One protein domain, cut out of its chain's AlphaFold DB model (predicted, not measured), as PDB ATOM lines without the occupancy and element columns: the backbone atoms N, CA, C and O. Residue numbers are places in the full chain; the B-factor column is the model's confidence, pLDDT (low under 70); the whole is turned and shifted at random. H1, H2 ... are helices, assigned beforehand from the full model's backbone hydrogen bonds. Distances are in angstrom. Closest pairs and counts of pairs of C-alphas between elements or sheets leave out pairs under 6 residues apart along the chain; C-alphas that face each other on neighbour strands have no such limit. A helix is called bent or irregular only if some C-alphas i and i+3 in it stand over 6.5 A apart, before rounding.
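Overview. This is residues 99 to 186 of the 217 residues of an uncharacterized protein of Jiangella ureilytica (UniProt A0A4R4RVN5). Four helices make an elongated bundle: H3 and H5 lie side by side and run opposite ways, H2 packs on H3, and the shorter H1 lies alongside H2 while slanting across the first half of H5. The tiny H4 sits at one end of the bundle, and the link of residues 128 to 134 lies at the other. The printed part has 88 residues with five named helices, in the order H1, H2, H3, H4, H5, and no named strand; its class is all helix. It is compact, with a radius of gyration of the C-alphas of 12.7 A, and it spans 41 by 21 by 19 A.

Along the chain. Find C-alpha 135 at (-54.219, 76.536, -5.321); from there H3, the longest helix, runs through residues 135 to 154 over 28.7 A to C-alpha 154 at (-49.152, 90.434, 19.309). H5, residues 167 to 183, covers 24.3 A and ends with C-alpha 183 at (-44.785, 81.596, -5.030). H2, residues 113 to 127, covers 20.3 A and is irregular: C-alphas 114 and 117 are 7.1 A apart. H1, residues 99 to 111, covers 17.9 A and begins at (-41.711, 71.351, 12.488). H4 is residues 156 to 159.

Arrangement. Start at H3, which touches H5 with 23 pairs of C-alphas within 8 A. Their closest C-alphas, those of Asp 146 and Ala 174, are 4.9 A apart, and the helices stand at a shallow tilt of 16 degrees, opposite ways. H2 and H3 are a helical hairpin at a shallow tilt of 31 degrees; look for their closest C-alphas at Leu 122 and Ala 141, 5.5 A apart. H1 and H2 are a helical hairpin too, at 13 degrees, with the C-alphas of Ala 108 and Leu 116 closest at 5.3 A. H1, H2 and H3 form an up and down bundle, each running against the one before it. Residues 167 to 174 of H5 alone touch H1, at a steep tilt of 45 degrees; the closest C-alphas, those of Gln 100 and His 173, are 5.4 A apart. H2 and H5 are near each other, and H2 and H4 are apart. In H1, H3 and H5 every O i to N i+4 pair is within hydrogen-bond range, in H2 9 of 11 are, and H4 is too short for such a pair.

Size, cuts and confidence. The two C-alphas farthest apart, those of Pro 132 and Arg 160, are 41.9 A from each other. The printed part has no cut, and no link is long. Look at the B-factor column for residues 128 to 132: there the pLDDT is under 70, while the mean of the printed part is 92.0.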
ATOM      1  N   LEU A  99     -41.952  70.494  11.330       94.25
ATOM      2  CA  LEU A  99     -41.711  71.351  12.488       94.25
ATOM      3  C   LEU A  99     -42.627  72.582  12.510       94.25
ATOM      4  O   LEU A  99     -43.214  72.871  13.544       94.25
ATOM      5  N   GLN A 100     -42.797  73.265  11.372       96.88
ATOM      6  CA  GLN A 100     -43.615  74.481  11.286       96.88
ATOM      7  C   GLN A 100     -45.060  74.200  11.705       96.88
ATOM      8  O   GLN A 100     -45.639  74.957  12.472       96.88
ATOM      9  N   TYR A 101     -45.629  73.085  11.245       97.31
ATOM     10  CA  TYR A 101     -47.003  72.703  11.567       97.31
ATOM     11  C   TYR A 101     -47.154  72.377  13.053       97.31
ATOM     12  O   TYR A 101     -48.044  72.911  13.713       97.31
ATOM     13  N   ALA A 102     -46.252  71.553  13.591       97.19
ATOM     14  CA  ALA A 102     -46.282  71.162  14.997       97.19
ATOM     15  C   ALA A 102     -46.129  72.372  15.935       97.19
ATOM     16  O   ALA A 102     -46.814  72.468  16.953       97.19
ATOM     17  N   GLU A 103     -45.250  73.314  15.594       97.88
ATOM     18  CA  GLU A 103     -44.983  74.474  16.441       97.88
ATOM     19  C   GLU A 103     -46.043  75.559  16.332       97.88
ATOM     20  O   GLU A 103     -46.360  76.177  17.343       97.88
ATOM     21  N   LEU A 104     -46.657  75.748  15.165       98.44
ATOM     22  CA  LEU A 104     -47.813  76.634  15.036       98.44
ATOM     23  C   LEU A 104     -49.019  76.110  15.824       98.44
ATOM     24  O   LEU A 104     -49.705  76.893  16.483       98.44
ATOM     25  N   GLU A 105     -49.250  74.794  15.814       98.12
ATOM     26  CA  GLU A 105     -50.284  74.178  16.646       98.12
ATOM     27  C   GLU A 105     -49.980  74.362  18.139       98.12
ATOM     28  O   GLU A 105     -50.842  74.836  18.883       98.12
ATOM     29  N   ARG A 106     -48.747  74.054  18.573       97.88
ATOM     30  CA  ARG A 106     -48.322  74.224  19.972       97.88
ATOM     31  C   ARG A 106     -48.424  75.678  20.423       97.88
ATOM     32  O   ARG A 106     -48.975  75.945  21.482       97.88
ATOM     33  N   PHE A 107     -47.951  76.619  19.609       98.12
ATOM     34  CA  PHE A 107     -48.015  78.044  19.915       98.12
ATOM     35  C   PHE A 107     -49.462  78.497  20.142       98.12
ATOM     36  O   PHE A 107     -49.767  79.113  21.162       98.12
ATOM     37  N   ALA A 108     -50.383  78.131  19.243       97.56
ATOM     38  CA  ALA A 108     -51.799  78.439  19.420       97.56
ATOM     39  C   ALA A 108     -52.381  77.776  20.680       97.56
ATOM     40  O   ALA A 108     -53.115  78.430  21.416       97.56
ATOM     41  N   ALA A 109     -52.033  76.519  20.965       97.12
ATOM     42  CA  ALA A 109     -52.484  75.826  22.169       97.12
ATOM     43  C   ALA A 109     -51.999  76.509  23.461       97.12
ATOM     44  O   ALA A 109     -52.783  76.666  24.394       97.12
ATOM     45  N   ASP A 110     -50.746  76.958  23.493       96.12
ATOM     46  CA  ASP A 110     -50.117  77.545  24.678       96.12
ATOM     47  C   ASP A 110     -50.633  78.967  24.972       96.12
ATOM     48  O   ASP A 110     -50.833  79.339  26.133       96.12
ATOM     49  N   VAL A 111     -50.838  79.794  23.934       96.75
ATOM     50  CA  VAL A 111     -51.097  81.239  24.119       96.75
ATOM     51  C   VAL A 111     -52.478  81.712  23.671       96.75
ATOM     52  O   VAL A 111     -52.923  82.767  24.124       96.75
ATOM     53  N   ALA A 112     -53.175  80.947  22.829       95.94
ATOM     54  CA  ALA A 112     -54.519  81.268  22.358       95.94
ATOM     55  C   ALA A 112     -55.390  80.006  22.157       95.94
ATOM     56  O   ALA A 112     -55.835  79.751  21.034       95.94
ATOM     57  N   PRO A 113     -55.704  79.236  23.225       96.19
ATOM     58  CA  PRO A 113     -56.466  77.986  23.113       96.19
ATOM     59  C   PRO A 113     -57.791  78.125  22.347       96.19
ATOM     60  O   PRO A 113     -58.190  77.220  21.623       96.19
ATOM     61  N   ALA A 114     -58.452  79.283  22.448       96.88
ATOM     62  CA  ALA A 114     -59.689  79.576  21.722       96.88
ATOM     63  C   ALA A 114     -59.513  79.629  20.190       96.88
ATOM     64  O   ALA A 114     -60.476  79.443  19.454       96.88
ATOM     65  N   ARG A 115     -58.294  79.882  19.695       97.50
ATOM     66  CA  ARG A 115     -57.957  79.920  18.261       97.50
ATOM     67  C   ARG A 115     -57.418  78.586  17.750       97.50
ATOM     68  O   ARG A 115     -57.389  78.382  16.542       97.50
ATOM     69  N   LEU A 116     -57.058  77.664  18.647       98.00
ATOM     70  CA  LEU A 116     -56.495  76.358  18.303       98.00
ATOM     71  C   LEU A 116     -57.359  75.544  17.319       98.00
ATOM     72  O   LEU A 116     -56.772  74.993  16.387       98.00
ATOM     73  N   PRO A 117     -58.704  75.466  17.443       98.56
ATOM     74  CA  PRO A 117     -59.521  74.747  16.463       98.56
ATOM     75  C   PRO A 117     -59.329  75.290  15.044       98.56
ATOM     76  O   PRO A 117     -59.045  74.524  14.125       98.56
ATOM     77  N   ARG A 118     -59.358  76.619  14.885       98.31
ATOM     78  CA  ARG A 118     -59.157  77.253  13.581       98.31
ATOM     79  C   ARG A 118     -57.735  77.065  13.062       98.31
ATOM     80  O   ARG A 118     -57.547  76.759  11.889       98.31
ATOM     81  N   THR A 119     -56.733  77.183  13.933       98.44
ATOM     82  CA  THR A 119     -55.337  76.897  13.577       98.44
ATOM     83  C   THR A 119     -55.187  75.473  13.038       98.44
ATOM     84  O   THR A 119     -54.554  75.284  12.003       98.44
ATOM     85  N   ARG A 120     -55.803  74.473  13.681       98.00
ATOM     86  CA  ARG A 120     -55.761  73.071  13.231       98.00
ATOM     87  C   ARG A 120     -56.416  72.864  11.874       98.00
ATOM     88  O   ARG A 120     -55.854  72.153  11.051       98.00
ATOM     89  N   GLU A 121     -57.564  73.488  11.627       97.06
ATOM     90  CA  GLU A 121     -58.231  73.425  10.321       97.06
ATOM     91  C   GLU A 121     -57.330  73.962   9.205       97.06
ATOM     92  O   GLU A 121     -57.104  73.277   8.206       97.06
ATOM     93  N   LEU A 122     -56.755  75.153   9.404       97.56
ATOM     94  CA  LEU A 122     -55.848  75.777   8.440       97.56
ATOM     95  C   LEU A 122     -54.603  74.911   8.219       97.56
ATOM     96  O   LEU A 122     -54.246  74.612   7.079       97.56
ATOM     97  N   LEU A 123     -53.973  74.441   9.299       96.44
ATOM     98  CA  LEU A 123     -52.818  73.550   9.214       96.44
ATOM     99  C   LEU A 123     -53.159  72.240   8.503       96.44
ATOM    100  O   LEU A 123     -52.346  71.786   7.705       96.44
ATOM    101  N   ALA A 124     -54.342  71.661   8.716       93.69
ATOM    102  CA  ALA A 124     -54.782  70.459   8.013       93.69
ATOM    103  C   ALA A 124     -54.932  70.713   6.505       93.69
ATOM    104  O   ALA A 124     -54.416  69.935   5.703       93.69
ATOM    105  N   THR A 125     -55.545  71.832   6.099       93.19
ATOM    106  CA  THR A 125     -55.634  72.229   4.681       93.19
ATOM    107  C   THR A 125     -54.253  72.303   4.019       93.19
ATOM    108  O   THR A 125     -54.067  71.831   2.890       93.19
ATOM    109  N   LEU A 126     -53.266  72.848   4.734       92.31
ATOM    110  CA  LEU A 126     -51.895  72.991   4.247       92.31
ATOM    111  C   LEU A 126     -51.101  71.667   4.302       92.31
ATOM    112  O   LEU A 126     -50.339  71.372   3.379       92.31
ATOM    113  N   ALA A 127     -51.274  70.857   5.351       85.50
ATOM    114  CA  ALA A 127     -50.477  69.661   5.643       85.50
ATOM    115  C   ALA A 127     -50.754  68.488   4.706       85.50
ATOM    116  O   ALA A 127     -49.865  67.665   4.475       85.50
ATOM    117  N   MET A 128     -51.972  68.400   4.161       64.56
ATOM    118  CA  MET A 128     -52.315  67.350   3.208       64.56
ATOM    119  C   MET A 128     -51.251  67.329   2.097       64.56
ATOM    120  O   MET A 128     -50.820  68.376   1.604       64.56
ATOM    121  N   ARG A 129     -50.819  66.152   1.640       55.78
ATOM    122  CA  ARG A 129     -49.916  65.973   0.484       55.78
ATOM    123  C   ARG A 129     -50.623  65.105  -0.561       55.78
ATOM    124  O   ARG A 129     -51.260  64.130  -0.194       55.78
ATOM    125  N   GLY A 130     -50.523  65.470  -1.842       46.06
ATOM    126  CA  GLY A 130     -51.127  64.722  -2.956       46.06
ATOM    127  C   GLY A 130     -52.558  65.148  -3.318       46.06
ATOM    128  O   GLY A 130     -53.302  65.634  -2.466       46.06
ATOM    129  N   GLY A 131     -52.890  64.997  -4.606       51.16
ATOM    130  CA  GLY A 131     -54.159  65.363  -5.253       51.16
ATOM    131  C   GLY A 131     -54.136  66.736  -5.953       51.16
ATOM    132  O   GLY A 131     -53.490  67.658  -5.444       51.16
ATOM    133  N   PRO A 132     -54.814  66.911  -7.107       52.66
ATOM    134  CA  PRO A 132     -55.044  68.237  -7.672       52.66
ATOM    135  C   PRO A 132     -55.823  69.067  -6.648       52.66
ATOM    136  O   PRO A 132     -56.942  68.721  -6.277       52.66
ATOM    137  N   ARG A 133     -55.206  70.137  -6.143       71.12
ATOM    138  CA  ARG A 133     -55.851  71.070  -5.217       71.12
ATOM    139  C   ARG A 133     -56.142  72.382  -5.888       71.12
ATOM    140  O   ARG A 133     -55.373  72.850  -6.729       71.12
ATOM    141  N   ASP A 134     -57.202  73.008  -5.404       85.56
ATOM    142  CA  ASP A 134     -57.402  74.422  -5.625       85.56
ATOM    143  C   ASP A 134     -56.269  75.203  -4.942       85.56
ATOM    144  O   ASP A 134     -56.213  75.354  -3.718       85.56
ATOM    145  N   ARG A 135     -55.332  75.688  -5.761       88.00
ATOM    146  CA  ARG A 135     -54.219  76.536  -5.321       88.00
ATOM    147  C   ARG A 135     -54.724  77.790  -4.608       88.00
ATOM    148  O   ARG A 135     -54.071  78.249  -3.675       88.00
ATOM    149  N   ARG A 136     -55.895  78.314  -4.993       90.56
ATOM    150  CA  ARG A 136     -56.493  79.490  -4.346       90.56
ATOM    151  C   ARG A 136     -56.882  79.183  -2.907       90.56
ATOM    152  O   ARG A 136     -56.577  79.986  -2.034       90.56
ATOM    153  N   ALA A 137     -57.467  78.013  -2.647       91.56
ATOM    154  CA  ALA A 137     -57.808  77.579  -1.293       91.56
ATOM    155  C   ALA A 137     -56.564  77.408  -0.403       91.56
ATOM    156  O   ALA A 137     -56.577  77.824   0.752       91.56
ATOM    157  N   LEU A 138     -55.465  76.861  -0.942       93.56
ATOM    158  CA  LEU A 138     -54.196  76.748  -0.206       93.56
ATOM    159  C   LEU A 138     -53.608  78.118   0.147       93.56
ATOM    160  O   LEU A 138     -53.216  78.343   1.289       93.56
ATOM    161  N   VAL A 139     -53.572  79.040  -0.819       95.38
ATOM    162  CA  VAL A 139     -53.095  80.409  -0.589       95.38
ATOM    163  C   VAL A 139     -53.988  81.135   0.419       95.38
ATOM    164  O   VAL A 139     -53.474  81.778   1.327       95.38
ATOM    165  N   ALA A 140     -55.313  80.999   0.310       96.31
ATOM    166  CA  ALA A 140     -56.251  81.594   1.258       96.31
ATOM    167  C   ALA A 140     -56.027  81.069   2.686       96.31
ATOM    168  O   ALA A 140     -55.915  81.867   3.613       96.31
ATOM    169  N   ALA A 141     -55.871  79.752   2.851       96.81
ATOM    170  CA  ALA A 141     -55.580  79.151   4.149       96.81
ATOM    171  C   ALA A 141     -54.231  79.625   4.719       96.81
ATOM    172  O   ALA A 141     -54.135  79.921   5.908       96.81
ATOM    173  N   ALA A 142     -53.194  79.743   3.885       97.69
ATOM    174  CA  ALA A 142     -51.887  80.224   4.327       97.69
ATOM    175  C   ALA A 142     -51.913  81.707   4.738       97.69
ATOM    176  O   ALA A 142     -51.304  82.067   5.743       97.69
ATOM    177  N   ARG A 143     -52.661  82.554   4.015       98.62
ATOM    178  CA  ARG A 143     -52.859  83.974   4.364       98.62
ATOM    179  C   ARG A 143     -53.593  84.134   5.682       98.62
ATOM    180  O   ARG A 143     -53.192  84.932   6.521       98.62
ATOM    181  N   GLU A 144     -54.664  83.369   5.866       98.75
ATOM    182  CA  GLU A 144     -55.425  83.409   7.109       98.75
ATOM    183  C   GLU A 144     -54.589  82.910   8.291       98.75
ATOM    184  O   GLU A 144     -54.634  83.507   9.365       98.75
ATOM    185  N   LEU A 145     -53.784  81.861   8.091       98.75
ATOM    186  CA  LEU A 145     -52.877  81.356   9.116       98.75
ATOM    187  C   LEU A 145     -51.815  82.396   9.500       98.75
ATOM    188  O   LEU A 145     -51.610  82.612  10.693       98.75
ATOM    189  N   ASP A 146     -51.176  83.059   8.530       98.81
ATOM    190  CA  ASP A 146     -50.215  84.144   8.796       98.81
ATOM    191  C   ASP A 146     -50.864  85.284   9.594       98.81
ATOM    192  O   ASP A 146     -50.355  85.668  10.651       98.81
ATOM    193  N   ALA A 147     -52.041  85.750   9.167       98.75
ATOM    194  CA  ALA A 147     -52.778  86.801   9.865       98.75
ATOM    195  C   ALA A 147     -53.165  86.393  11.298       98.75
ATOM    196  O   ALA A 147     -52.954  87.159  12.242       98.75
ATOM    197  N   LEU A 148     -53.686  85.174  11.483       98.56
ATOM    198  CA  LEU A 148     -54.051  84.636  12.794       98.56
ATOM    199  C   LEU A 148     -52.833  84.557  13.715       98.56
ATOM    200  O   LEU A 148     -52.920  84.947  14.878       98.56
ATOM    201  N   VAL A 149     -51.698  84.063  13.218       98.38
ATOM    202  CA  VAL A 149     -50.481  83.901  14.021       98.38
ATOM    203  C   VAL A 149     -49.884  85.255  14.396       98.38
ATOM    204  O   VAL A 149     -49.479  85.419  15.545       98.38
ATOM    205  N   ARG A 150     -49.888  86.247  13.494       97.69
ATOM    206  CA  ARG A 150     -49.468  87.624  13.816       97.69
ATOM    207  C   ARG A 150     -50.351  88.259  14.891       97.69
ATOM    208  O   ARG A 150     -49.820  88.844  15.836       97.69
ATOM    209  N   ASP A 151     -51.670  88.092  14.791       97.44
ATOM    210  CA  ASP A 151     -52.627  88.540  15.813       97.44
ATOM    211  C   ASP A 151     -52.307  87.897  17.172       97.44
ATOM    212  O   ASP A 151     -52.040  88.597  18.151       97.44
ATOM    213  N   VAL A 152     -52.192  86.564  17.214       96.00
ATOM    214  CA  VAL A 152     -51.863  85.810  18.434       96.00
ATOM    215  C   VAL A 152     -50.503  86.214  19.019       96.00
ATOM    216  O   VAL A 152     -50.399  86.426  20.230       96.00
ATOM    217  N   ALA A 153     -49.469  86.376  18.190       95.50
ATOM    218  CA  ALA A 153     -48.131  86.784  18.619       95.50
ATOM    219  C   ALA A 153     -48.093  88.213  19.186       95.50
ATOM    220  O   ALA A 153     -47.265  88.521  20.049       95.50
ATOM    221  N   SER A 154     -49.019  89.080  18.766       93.75
ATOM    222  CA  SER A 154     -49.152  90.434  19.309       93.75
ATOM    223  C   SER A 154     -49.768  90.467  20.717       93.75
ATOM    224  O   SER A 154     -49.593  91.452  21.443       93.75
ATOM    225  N   THR A 155     -50.443  89.389  21.139       91.69
ATOM    226  CA  THR A 155     -51.149  89.336  22.424       91.69
ATOM    227  C   THR A 155     -50.204  89.372  23.625       91.69
ATOM    228  O   THR A 155     -49.056  88.919  23.604       91.69
ATOM    229  N   ARG A 156     -50.725  89.843  24.765       86.25
ATOM    230  CA  ARG A 156     -49.984  89.830  26.036       86.25
ATOM    231  C   ARG A 156     -49.619  88.413  26.496       86.25
ATOM    232  O   ARG A 156     -48.614  88.253  27.185       86.25
ATOM    233  N   ALA A 157     -50.426  87.406  26.158       81.12
ATOM    234  CA  ALA A 157     -50.155  86.014  26.512       81.12
ATOM    235  C   ALA A 157     -48.875  85.508  25.832       81.12
ATOM    236  O   ALA A 157     -48.013  84.955  26.516       81.12
ATOM    237  N   ALA A 158     -48.712  85.798  24.536       83.81
ATOM    238  CA  ALA A 158     -47.497  85.492  23.786       83.81
ATOM    239  C   ALA A 158     -46.270  86.225  24.351       83.81
ATOM    240  O   ALA A 158     -45.246  85.605  24.630       83.81
ATOM    241  N   ARG A 159     -46.396  87.529  24.636       81.88
ATOM    242  CA  ARG A 159     -45.293  88.353  25.174       81.88
ATOM    243  C   ARG A 159     -44.826  87.956  26.575       81.88
ATOM    244  O   ARG A 159     -43.726  88.310  26.976       81.88
ATOM    245  N   ARG A 160     -45.655  87.236  27.338       85.06
ATOM    246  CA  ARG A 160     -45.300  86.720  28.670       85.06
ATOM    247  C   ARG A 160     -44.498  85.412  28.623       85.06
ATOM    248  O   ARG A 160     -44.238  84.859  29.685       85.06
ATOM    249  N   GLY A 161     -44.143  84.909  27.436       76.31
ATOM    250  CA  GLY A 161     -43.313  83.710  27.294       76.31
ATOM    251  C   GLY A 161     -44.006  82.428  27.761       76.31
ATOM    252  O   GLY A 161     -43.360  81.537  28.295       76.31
ATOM    253  N   ARG A 162     -45.335  82.339  27.604       81.50
ATOM    254  CA  ARG A 162     -46.120  81.156  28.014       81.50
ATOM    255  C   ARG A 162     -45.964  79.948  27.088       81.50
ATOM    256  O   ARG A 162     -46.443  78.876  27.426       81.50
ATOM    257  N   SER A 163     -45.326  80.141  25.939       90.56
ATOM    258  CA  SER A 163     -45.066  79.112  24.939       90.56
ATOM    259  C   SER A 163     -43.576  78.807  24.883       90.56
ATOM    260  O   SER A 163     -42.737  79.694  25.024       90.56
ATOM    261  N   THR A 164     -43.260  77.547  24.610       90.81
ATOM    262  CA  THR A 164     -41.890  77.103  24.307       90.81
ATOM    263  C   THR A 164     -41.474  77.407  22.861       90.81
ATOM    264  O   THR A 164     -40.300  77.293  22.520       90.81
ATOM    265  N   VAL A 165     -42.420  77.787  21.996       94.81
ATOM    266  CA  VAL A 165     -42.172  78.403  20.680       94.81
ATOM    267  C   VAL A 165     -42.062  79.915  20.858       94.81
ATOM    268  O   VAL A 165     -42.994  80.531  21.388       94.81
ATOM    269  N   ASP A 166     -40.954  80.498  20.399       93.00
ATOM    270  CA  ASP A 166     -40.768  81.950  20.355       93.00
ATOM    271  C   ASP A 166     -41.838  82.598  19.451       93.00
ATOM    272  O   ASP A 166     -42.050  82.119  18.333       93.00
ATOM    273  N   PRO A 167     -42.512  83.683  19.877       94.94
ATOM    274  CA  PRO A 167     -43.510  84.352  19.044       94.94
ATOM    275  C   PRO A 167     -42.973  84.811  17.681       94.94
ATOM    276  O   PRO A 167     -43.702  84.753  16.694       94.94
ATOM    277  N   GLY A 168     -41.709  85.242  17.603       94.50
ATOM    278  CA  GLY A 168     -41.079  85.620  16.339       94.50
ATOM    279  C   GLY A 168     -40.830  84.418  15.428       94.50
ATOM    280  O   GLY A 168     -41.051  84.515  14.222       94.50
ATOM    281  N   ASP A 169     -40.449  83.268  15.995       96.00
ATOM    282  CA  ASP A 169     -40.319  82.026  15.225       96.00
ATOM    283  C   ASP A 169     -41.685  81.552  14.716       96.00
ATOM    284  O   ASP A 169     -41.791  81.173  13.552       96.00
ATOM    285  N   ALA A 170     -42.748  81.644  15.526       97.69
ATOM    286  CA  ALA A 170     -44.113  81.333  15.094       97.69
ATOM    287  C   ALA A 170     -44.555  82.215  13.913       97.69
ATOM    288  O   ALA A 170     -45.053  81.696  12.911       97.69
ATOM    289  N   VAL A 171     -44.314  83.529  13.985       97.88
ATOM    290  CA  VAL A 171     -44.600  84.453  12.875       97.88
ATOM    291  C   VAL A 171     -43.823  84.058  11.620       97.88
ATOM    292  O   VAL A 171     -44.423  83.922  10.557       97.88
ATOM    293  N   LEU A 172     -42.518  83.794  11.725       98.06
ATOM    294  CA  LEU A 172     -41.715  83.385  10.570       98.06
ATOM    295  C   LEU A 172     -42.082  81.986  10.047       98.06
ATOM    296  O   LEU A 172     -42.001  81.745   8.843       98.06
ATOM    297  N   HIS A 173     -42.556  81.069  10.897       98.31
ATOM    298  CA  HIS A 173     -43.098  79.784  10.454       98.31
ATOM    299  C   HIS A 173     -44.311  79.970   9.547       98.31
ATOM    300  O   HIS A 173     -44.343  79.353   8.480       98.31
ATOM    301  N   ALA A 174     -45.276  80.799   9.953       98.56
ATOM    302  CA  ALA A 174     -46.475  81.072   9.166       98.56
ATOM    303  C   ALA A 174     -46.147  81.871   7.893       98.56
ATOM    304  O   ALA A 174     -46.588  81.491   6.808       98.56
ATOM    305  N   PHE A 175     -45.281  82.882   8.002       98.62
ATOM    306  CA  PHE A 175     -44.814  83.688   6.875       98.62
ATOM    307  C   PHE A 175     -44.109  82.843   5.805       98.62
ATOM    308  O   PHE A 175     -44.399  82.961   4.616       98.62
ATOM    309  N   ALA A 176     -43.232  81.923   6.214       98.25
ATOM    310  CA  ALA A 176     -42.549  81.037   5.278       98.25
ATOM    311  C   ALA A 176     -43.504  80.036   4.600       98.25
ATOM    312  O   ALA A 176     -43.318  79.710   3.426       98.25
ATOM    313  N   LEU A 177     -44.539  79.553   5.307       97.75
ATOM    314  CA  LEU A 177     -45.593  78.741   4.686       97.75
ATOM    315  C   LEU A 177     -46.356  79.557   3.638       97.75
ATOM    316  O   LEU A 177     -46.537  79.078   2.519       97.75
ATOM    317  N   LEU A 178     -46.753  80.788   3.967       98.19
ATOM    318  CA  LEU A 178     -47.413  81.698   3.035       98.19
ATOM    319  C   LEU A 178     -46.579  81.915   1.766       98.19
ATOM    320  O   LEU A 178     -47.079  81.676   0.664       98.19
ATOM    321  N   GLY A 179     -45.298  82.261   1.921       97.75
ATOM    322  CA  GLY A 179     -44.394  82.469   0.793       97.75
ATOM    323  C   GLY A 179     -44.248  81.243  -0.109       97.75
ATOM    324  O   GLY A 179     -44.237  81.376  -1.336       97.75
ATOM    325  N   PHE A 180     -44.227  80.035   0.463       96.31
ATOM    326  CA  PHE A 180     -44.210  78.798  -0.320       96.31
ATOM    327  C   PHE A 180     -45.482  78.631  -1.168       96.31
ATOM    328  O   PHE A 180     -45.397  78.337  -2.361       96.31
ATOM    329  N   TYR A 181     -46.675  78.809  -0.591       95.38
ATOM    330  CA  TYR A 181     -47.919  78.594  -1.343       95.38
ATOM    331  C   TYR A 181     -48.189  79.693  -2.373       95.38
ATOM    332  O   TYR A 181     -48.675  79.383  -3.467       95.38
ATOM    333  N   GLU A 182     -47.863  80.952  -2.072       95.81
ATOM    334  CA  GLU A 182     -48.035  82.055  -3.022       95.81
ATOM    335  C   GLU A 182     -47.080  81.947  -4.208       95.81
ATOM    336  O   GLU A 182     -47.533  81.996  -5.354       95.81
ATOM    337  N   SER A 183     -45.785  81.723  -3.959       95.69
ATOM    338  CA  SER A 183     -44.785  81.596  -5.030       95.69
ATOM    339  C   SER A 183     -45.113  80.451  -5.991       95.69
ATOM    340  O   SER A 183     -45.026  80.617  -7.202       95.69
ATOM    341  N   ARG A 184     -45.603  79.308  -5.497       91.44
ATOM    342  CA  ARG A 184     -45.993  78.177  -6.362       91.44
ATOM    343  C   ARG A 184     -47.308  78.374  -7.118       91.44
ATOM    344  O   ARG A 184     -47.631  77.569  -7.997       91.44
ATOM    345  N   SER A 185     -48.080  79.393  -6.758       88.88
ATOM    346  CA  SER A 185     -49.388  79.679  -7.355       88.88
ATOM    347  C   SER A 185     -49.360  80.872  -8.313       88.88
ATOM    348  O   SER A 185     -50.244  80.967  -9.163       88.88
ATOM    349  N   ALA A 186     -48.370  81.756  -8.189       88.31
ATOM    350  CA  ALA A 186     -48.245  82.977  -8.974       88.31
ATOM    351  C   ALA A 186     -47.578  82.755 -10.344       88.31
ATOM    352  O   ALA A 186     -46.682  81.923 -10.500       88.31
TER     353      ALA A 186